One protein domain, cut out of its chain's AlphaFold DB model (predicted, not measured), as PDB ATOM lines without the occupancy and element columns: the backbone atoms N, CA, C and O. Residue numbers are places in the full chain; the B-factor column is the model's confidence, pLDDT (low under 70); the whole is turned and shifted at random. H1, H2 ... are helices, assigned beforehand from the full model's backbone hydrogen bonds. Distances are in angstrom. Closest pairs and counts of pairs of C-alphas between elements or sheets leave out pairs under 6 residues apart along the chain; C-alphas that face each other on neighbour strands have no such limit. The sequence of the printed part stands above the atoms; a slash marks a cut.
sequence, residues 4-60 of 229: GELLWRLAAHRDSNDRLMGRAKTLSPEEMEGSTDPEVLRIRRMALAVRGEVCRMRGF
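What this domain is: This is residues 4 to 60 of the 229 residues of the protein "DUF4130 domain-containing protein" of Methanosaeta harundinacea (strain 6Ac) (UniProt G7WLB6). One long helix, H4, serves as a beam, and a hairpin of two shorter helices, H1 and H2, packs crosswise on it; the small helix H3 sits near the beginning of H4, and residues 55 to 60 of H4 stick out free at the far end. The printed part has 57 residues with four named helices, in the order H1, H2, H3, H4, and no named strand; the class is all helix. It is compact, with a radius of gyration of the C-alphas of 11.3 A and spans of 34 by 23 by 19 A.

Where its parts are: H1 covers residues 4 to 12, from C-alpha 4 at (13.795, 159.202, 253.538), and is 12.5 A long. H2 covers residues 18 to 26 and is 12.8 A long. H3 covers residues 29 to 34. H4 covers residues 38 to 60, from C-alpha 38 at (28.844, 174.236, 252.822) to C-alpha 60 at (33.403, 142.243, 250.538), 32.4 A.

How they stand to each other: H4 is the hub, touching the three other helices, and the helix packing is mostly crossed. H1 touches residues 43 to 51 of H4, about perpendicular at 82 degrees; their closest C-alphas, of Arg 9 and Ala 47, are 5.1 A apart. H2 touches residues 39 to 43 of H4, about perpendicular at 85 degrees, the closest C-alphas being those of Leu 20 and Ile 43 at 6.8 A. H1 and H2 form a helical hairpin and touch at a shallow tilt of 9 degrees, opposite ways, the closest C-alphas being those of Leu 7 and Ala 24 at 6.7 A. H3 only just touches residues 40 to 44 of H4, with 3 pairs of C-alphas within 8 A, the closest those of Met 32 and Val 40 at 6.6 A. H3 is apart from H1 and H2. Every O i to N i+4 pair is within hydrogen-bond range in H1, H3 and H4, and 4 of 5 are in H2.

The domain as a whole: The two C-alphas farthest apart, of Thr 26 and Phe 60, are 34.8 A apart. The printed part has no cut, and the links H1 to H2, H2 to H3 and H3 to H4 are tight. The mean pLDDT of the printed part is 92.4, and no printed residue is under 70.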
ATOM      1  N   GLY A   4      13.746 160.267 252.524       85.88
ATOM      2  CA  GLY A   4      13.795 159.202 253.538       85.88
ATOM      3  C   GLY A   4      15.132 158.449 253.562       85.88
ATOM      4  O   GLY A   4      15.695 158.195 254.621       85.88
ATOM      5  N   GLU A   5      15.684 158.164 252.382       87.38
ATOM      6  CA  GLU A   5      16.983 157.505 252.218       87.38
ATOM      7  C   GLU A   5      18.134 158.389 252.723       87.38
ATOM      8  O   GLU A   5      19.084 157.900 253.333       87.38
ATOM      9  N   LEU A   6      18.038 159.700 252.495       90.31
ATOM     10  CA  LEU A   6      18.980 160.673 253.025       90.31
ATOM     11  C   LEU A   6      18.970 160.691 254.557       90.31
ATOM     12  O   LEU A   6      20.028 160.577 255.170       90.31
ATOM     13  N   LEU A   7      17.790 160.848 255.160       93.06
ATOM     14  CA  LEU A   7      17.650 160.961 256.611       93.06
ATOM     15  C   LEU A   7      18.152 159.707 257.317       93.06
ATOM     16  O   LEU A   7      18.883 159.818 258.296       93.06
ATOM     17  N   TRP A   8      17.825 158.530 256.780       92.88
ATOM     18  CA  TRP A   8      18.319 157.265 257.312       92.88
ATOM     19  C   TRP A   8      19.855 157.198 257.273       92.88
ATOM     20  O   TRP A   8      20.494 156.933 258.290       92.88
ATOM     21  N   ARG A   9      20.472 157.535 256.131       94.12
ATOM     22  CA  ARG A   9      21.940 157.524 256.003       94.12
ATOM     23  C   ARG A   9      22.613 158.545 256.898       94.12
ATOM     24  O   ARG A   9      23.698 158.292 257.405       94.12
ATOM     25  N   LEU A  10      22.010 159.717 257.041       94.69
ATOM     26  CA  LEU A  10      22.553 160.750 257.900       94.69
ATOM     27  C   LEU A  10      22.466 160.324 259.365       94.69
ATOM     28  O   LEU A  10      23.447 160.490 260.074       94.69
ATOM     29  N   ALA A  11      21.357 159.722 259.797       94.75
ATOM     30  CA  ALA A  11      21.204 159.191 261.150       94.75
ATOM     31  C   ALA A  11      22.238 158.098 261.470       94.75
ATOM     32  O   ALA A  11      22.808 158.102 262.555       94.75
ATOM     33  N   ALA A  12      22.547 157.227 260.507       94.69
ATOM     34  CA  ALA A  12      23.572 156.195 260.665       94.69
ATOM     35  C   ALA A  12      25.002 156.762 260.779       94.69
ATOM     36  O   ALA A  12      25.910 156.084 261.260       94.69
ATOM     37  N   HIS A  13      25.255 157.993 260.325       97.38
ATOM     38  CA  HIS A  13      26.599 158.560 260.354       97.38
ATOM     39  C   HIS A  13      27.024 158.924 261.790       97.38
ATOM     40  O   HIS A  13      26.393 159.757 262.427       97.38
ATOM     41  N   ARG A  14      28.167 158.399 262.258       93.88
ATOM     42  CA  ARG A  14      28.733 158.622 263.610       93.88
ATOM     43  C   ARG A  14      28.765 160.075 264.107       93.88
ATOM     44  O   ARG A  14      28.570 160.319 265.287       93.88
ATOM     45  N   ASP A  15      29.029 161.025 263.212       94.12
ATOM     46  CA  ASP A  15      29.149 162.455 263.543       94.12
ATOM     47  C   ASP A  15      27.871 163.254 263.213       94.12
ATOM     48  O   ASP A  15      27.920 164.474 263.014       94.12
ATOM     49  N   SER A  16      26.738 162.568 263.049       93.69
ATOM     50  CA  SER A  16      25.436 163.203 262.855       93.69
ATOM     51  C   SER A  16      24.954 163.886 264.128       93.69
ATOM     52  O   SER A  16      25.273 163.469 265.238       93.69
ATOM     53  N   ASN A  17      24.199 164.968 263.964       94.62
ATOM     54  CA  ASN A  17      23.617 165.720 265.068       94.62
ATOM     55  C   ASN A  17      22.261 166.309 264.669       94.62
ATOM     56  O   ASN A  17      21.932 166.409 263.482       94.62
ATOM     57  N   ASP A  18      21.498 166.750 265.668       93.69
ATOM     58  CA  ASP A  18      20.126 167.231 265.483       93.69
ATOM     59  C   ASP A  18      20.028 168.439 264.551       93.69
ATOM     60  O   ASP A  18      19.068 168.554 263.790       93.69
ATOM     61  N   ARG A  19      21.044 169.310 264.540       94.50
ATOM     62  CA  ARG A  19      21.104 170.455 263.621       94.50
ATOM     63  C   ARG A  19      21.169 169.990 262.166       94.50
ATOM     64  O   ARG A  19      20.385 170.454 261.340       94.50
ATOM     65  N   LEU A  20      22.079 169.067 261.849       93.56
ATOM     66  CA  LEU A  20      22.223 168.518 260.498       93.56
ATOM     67  C   LEU A  20      20.985 167.715 260.088       93.56
ATOM     68  O   LEU A  20      20.543 167.824 258.947       93.56
ATOM     69  N   MET A  21      20.391 166.963 261.018       94.50
ATOM     70  CA  MET A  21      19.141 166.233 260.791       94.50
ATOM     71  C   MET A  21      17.965 167.180 260.526       94.50
ATOM     72  O   MET A  21      17.187 166.946 259.603       94.50
ATOM     73  N   GLY A  22      17.846 168.264 261.297       93.12
ATOM     74  CA  GLY A  22      16.831 169.300 261.107       93.12
ATOM     75  C   GLY A  22      16.954 169.961 259.740       93.12
ATOM     76  O   GLY A  22      15.970 170.043 259.007       93.12
ATOM     77  N   ARG A  23      18.180 170.326 259.345       92.62
ATOM     78  CA  ARG A  23      18.449 170.869 258.011       92.62
ATOM     79  C   ARG A  23      18.124 169.863 256.908       92.62
ATOM     80  O   ARG A  23      17.489 170.226 255.927       92.62
ATOM     81  N   ALA A  24      18.505 168.597 257.065       92.00
ATOM     82  CA  ALA A  24      18.259 167.566 256.060       92.00
ATOM     83  C   ALA A  24      16.765 167.308 255.799       92.00
ATOM     84  O   ALA A  24      16.405 166.955 254.678       92.00
ATOM     85  N   LYS A  25      15.891 167.516 256.795       93.25
ATOM     86  CA  LYS A  25      14.431 167.373 256.638       93.25
ATOM     87  C   LYS A  25      13.821 168.425 255.713       93.25
ATOM     88  O   LYS A  25      12.797 168.146 255.099       93.25
ATOM     89  N   THR A  26      14.421 169.612 255.626       92.81
ATOM     90  CA  THR A  26      13.903 170.713 254.800       92.81
ATOM     91  C   THR A  26      14.434 170.693 253.371       92.81
ATOM     92  O   THR A  26      13.961 171.469 252.554       92.81
ATOM     93  N   LEU A  27      15.443 169.867 253.076       90.88
ATOM     94  CA  LEU A  27      16.082 169.841 251.762       90.88
ATOM     95  C   LEU A  27      15.263 169.020 250.768       90.88
ATOM     96  O   LEU A  27      14.954 167.847 251.003       90.88
ATOM     97  N   SER A  28      14.990 169.625 249.618       89.69
ATOM     98  CA  SER A  28      14.504 168.910 248.442       89.69
ATOM     99  C   SER A  28      15.616 168.055 247.807       89.69
ATOM    100  O   SER A  28      16.810 168.328 247.997       89.69
ATOM    101  N   PRO A  29      15.271 167.002 247.043       87.88
ATOM    102  CA  PRO A  29      16.249 166.237 246.273       87.88
ATOM    103  C   PRO A  29      17.091 167.103 245.325       87.88
ATOM    104  O   PRO A  29      18.287 166.846 245.188       87.88
ATOM    105  N   GLU A  30      16.497 168.131 244.715       88.31
ATOM    106  CA  GLU A  30      17.163 169.041 243.781       88.31
ATOM    107  C   GLU A  30      18.197 169.916 244.495       88.31
ATOM    108  O   GLU A  30      19.359 169.971 244.083       88.31
ATOM    109  N   GLU A  31      17.830 170.541 245.618       88.25
ATOM    110  CA  GLU A  31      18.772 171.304 246.451       88.25
ATOM    111  C   GLU A  31      19.889 170.405 246.975       88.25
ATOM    112  O   GLU A  31      21.064 170.785 247.004       88.25
ATOM    113  N   MET A  32      19.538 169.174 247.341       88.19
ATOM    114  CA  MET A  32      20.497 168.200 247.821       88.19
ATOM    115  C   MET A  32      21.496 167.766 246.750       88.19
ATOM    116  O   MET A  32      22.543 167.249 247.123       88.19
ATOM    117  N   GLU A  33      21.244 167.993 245.459       85.19
ATOM    118  CA  GLU A  33      22.147 167.658 244.347       85.19
ATOM    119  C   GLU A  33      22.836 168.889 243.733       85.19
ATOM    120  O   GLU A  33      24.026 168.818 243.403       85.19
ATOM    121  N   GLY A  34      22.170 170.044 243.708       86.06
ATOM    122  CA  GLY A  34      22.674 171.278 243.095       86.06
ATOM    123  C   GLY A  34      23.285 172.310 244.047       86.06
ATOM    124  O   GLY A  34      24.013 173.186 243.586       86.06
ATOM    125  N   SER A  35      23.028 172.236 245.359       89.75
ATOM    126  CA  SER A  35      23.480 173.280 246.289       89.75
ATOM    127  C   SER A  35      24.999 173.298 246.494       89.75
ATOM    128  O   SER A  35      25.645 172.255 246.627       89.75
ATOM    129  N   THR A  36      25.551 174.510 246.572       92.50
ATOM    130  CA  THR A  36      26.944 174.805 246.937       92.50
ATOM    131  C   THR A  36      27.095 175.242 248.397       92.50
ATOM    132  O   THR A  36      28.219 175.479 248.843       92.50
ATOM    133  N   ASP A  37      25.992 175.314 249.153       93.56
ATOM    134  CA  ASP A  37      25.997 175.621 250.586       93.56
ATOM    135  C   ASP A  37      26.911 174.624 251.330       93.56
ATOM    136  O   ASP A  37      26.689 173.406 251.245       93.56
ATOM    137  N   PRO A  38      27.937 175.096 252.068       93.56
ATOM    138  CA  PRO A  38      28.844 174.236 252.822       93.56
ATOM    139  C   PRO A  38      28.141 173.245 253.755       93.56
ATOM    140  O   PRO A  38      28.636 172.125 253.935       93.56
ATOM    141  N   GLU A  39      26.997 173.619 254.339       93.12
ATOM    142  CA  GLU A  39      26.229 172.740 255.227       93.12
ATOM    143  C   GLU A  39      25.555 171.610 254.433       93.12
ATOM    144  O   GLU A  39      25.686 170.438 254.796       93.12
ATOM    145  N   VAL A  40      24.944 171.923 253.286       93.56
ATOM    146  CA  VAL A  40      24.340 170.922 252.388       93.56
ATOM    147  C   VAL A  40      25.403 169.990 251.804       93.56
ATOM    148  O   VAL A  40      25.230 168.768 251.792       93.56
ATOM    149  N   LEU A  41      26.556 170.530 251.401       93.50
ATOM    150  CA  LEU A  41      27.692 169.731 250.941       93.50
ATOM    151  C   LEU A  41      28.213 168.795 252.038       93.50
ATOM    152  O   LEU A  41      28.581 167.650 251.754       93.50
ATOM    153  N   ARG A  42      28.238 169.245 253.299       94.81
ATOM    154  CA  ARG A  42      28.598 168.400 254.443       94.81
ATOM    155  C   ARG A  42      27.603 167.255 254.621       94.81
ATOM    156  O   ARG A  42      28.046 166.108 254.674       94.81
ATOM    157  N   ILE A  43      26.301 167.543 254.643       94.62
ATOM    158  CA  ILE A  43      25.246 166.523 254.753       94.62
ATOM    159  C   ILE A  43      25.379 165.499 253.618       94.62
ATOM    160  O   ILE A  43      25.376 164.290 253.863       94.62
ATOM    161  N   ARG A  44      25.586 165.963 252.376       93.69
ATOM    162  CA  ARG A  44      25.770 165.083 251.214       93.69
ATOM    163  C   ARG A  44      26.976 164.171 251.392       93.69
ATOM    164  O   ARG A  44      26.861 162.965 251.179       93.69
ATOM    165  N   ARG A  45      28.129 164.714 251.793       94.88
ATOM    166  CA  ARG A  45      29.345 163.916 252.020       94.88
ATOM    167  C   ARG A  45      29.137 162.843 253.087       94.88
ATOM    168  O   ARG A  45      29.564 161.714 252.869       94.88
ATOM    169  N   MET A  46      28.452 163.166 254.183       96.06
ATOM    170  CA  MET A  46      28.144 162.208 255.252       96.06
ATOM    171  C   MET A  46      27.245 161.075 254.745       96.06
ATOM    172  O   MET A  46      27.586 159.902 254.886       96.06
ATOM    173  N   ALA A  47      26.154 161.409 254.053       94.62
ATOM    174  CA  ALA A  47      25.262 160.403 253.479       94.62
ATOM    175  C   ALA A  47      25.982 159.502 252.456       94.62
ATOM    176  O   ALA A  47      25.781 158.286 252.429       94.62
ATOM    177  N   LEU A  48      26.858 160.076 251.625       93.56
ATOM    178  CA  LEU A  48      27.672 159.320 250.671       93.56
ATOM    179  C   LEU A  48      28.719 158.432 251.357       93.56
ATOM    180  O   LEU A  48      28.996 157.345 250.848       93.56
ATOM    181  N   ALA A  49      29.280 158.857 252.491       95.25
ATOM    182  CA  ALA A  49      30.222 158.058 253.267       95.25
ATOM    183  C   ALA A  49      29.556 156.791 253.823       95.25
ATOM    184  O   ALA A  49      30.090 155.698 253.626       95.25
ATOM    185  N   VAL A  50      28.364 156.932 254.415       96.50
ATOM    186  CA  VAL A  50      27.544 155.803 254.889       96.50
ATOM    187  C   VAL A  50      27.181 154.879 253.732       96.50
ATOM    188  O   VAL A  50      27.466 153.685 253.780       96.50
ATOM    189  N   ARG A  51      26.657 155.432 252.627       94.62
ATOM    190  CA  ARG A  51      26.326 154.643 251.429       94.62
ATOM    191  C   ARG A  51      27.530 153.859 250.908       94.62
ATOM    192  O   ARG A  51      27.408 152.690 250.558       94.62
ATOM    193  N   GLY A  52      28.688 154.510 250.827       93.06
ATOM    194  CA  GLY A  52      29.919 153.886 250.356       93.06
ATOM    195  C   GLY A  52      30.376 152.746 251.262       93.06
ATOM    196  O   GLY A  52      30.830 151.720 250.763       93.06
ATOM    197  N   GLU A  53      30.235 152.896 252.578       95.31
ATOM    198  CA  GLU A  53      30.551 151.832 253.528       95.31
ATOM    199  C   GLU A  53      29.632 150.619 253.368       95.31
ATOM    200  O   GLU A  53      30.138 149.508 253.212       95.31
ATOM    201  N   VAL A  54      28.321 150.841 253.299       94.88
ATOM    202  CA  VAL A  54      27.317 149.787 253.089       94.88
ATOM    203  C   VAL A  54      27.589 149.028 251.795       94.88
ATOM    204  O   VAL A  54      27.658 147.800 251.797       94.88
ATOM    205  N   CYS A  55      27.808 149.743 250.684       92.19
ATOM    206  CA  CYS A  55      28.126 149.119 249.399       92.19
ATOM    207  C   CYS A  55      29.403 148.273 249.469       92.19
ATOM    208  O   CYS A  55      29.429 147.165 248.935       92.19
ATOM    209  N   ARG A  56      30.456 148.764 250.141       90.12
ATOM    210  CA  ARG A  56      31.679 147.973 250.339       90.12
ATOM    211  C   ARG A  56      31.393 146.711 251.140       90.12
ATOM    212  O   ARG A  56      31.799 145.634 250.723       90.12
ATOM    213  N   MET A  57      30.698 146.829 252.265       91.62
ATOM    214  CA  MET A  57      30.403 145.690 253.131       91.62
ATOM    215  C   MET A  57      29.602 144.619 252.397       91.62
ATOM    216  O   MET A  57      30.019 143.464 252.371       91.62
ATOM    217  N   ARG A  58      28.539 145.009 251.688       91.81
ATOM    218  CA  ARG A  58      27.740 144.081 250.873       91.81
ATOM    219  C   ARG A  58      28.576 143.315 249.838       91.81
ATOM    220  O   ARG A  58      28.288 142.153 249.588       91.81
ATOM    221  N   GLY A  59      29.607 143.933 249.256       86.38
ATOM    222  CA  GLY A  59      30.476 143.277 248.269       86.38
ATOM    223  C   GLY A  59      31.617 142.433 248.858       86.38
ATOM    224  O   GLY A  59      32.016 141.423 248.272       86.38
ATOM    225  N   PHE A  60      32.165 142.830 250.009       85.62
ATOM    226  CA  PHE A  60      33.403 142.243 250.538       85.62
ATOM    227  C   PHE A  60      33.220 141.279 251.703       85.62
ATOM    228  O   PHE A  60      34.132 140.496 251.957       85.62
TER     229      PHE A  60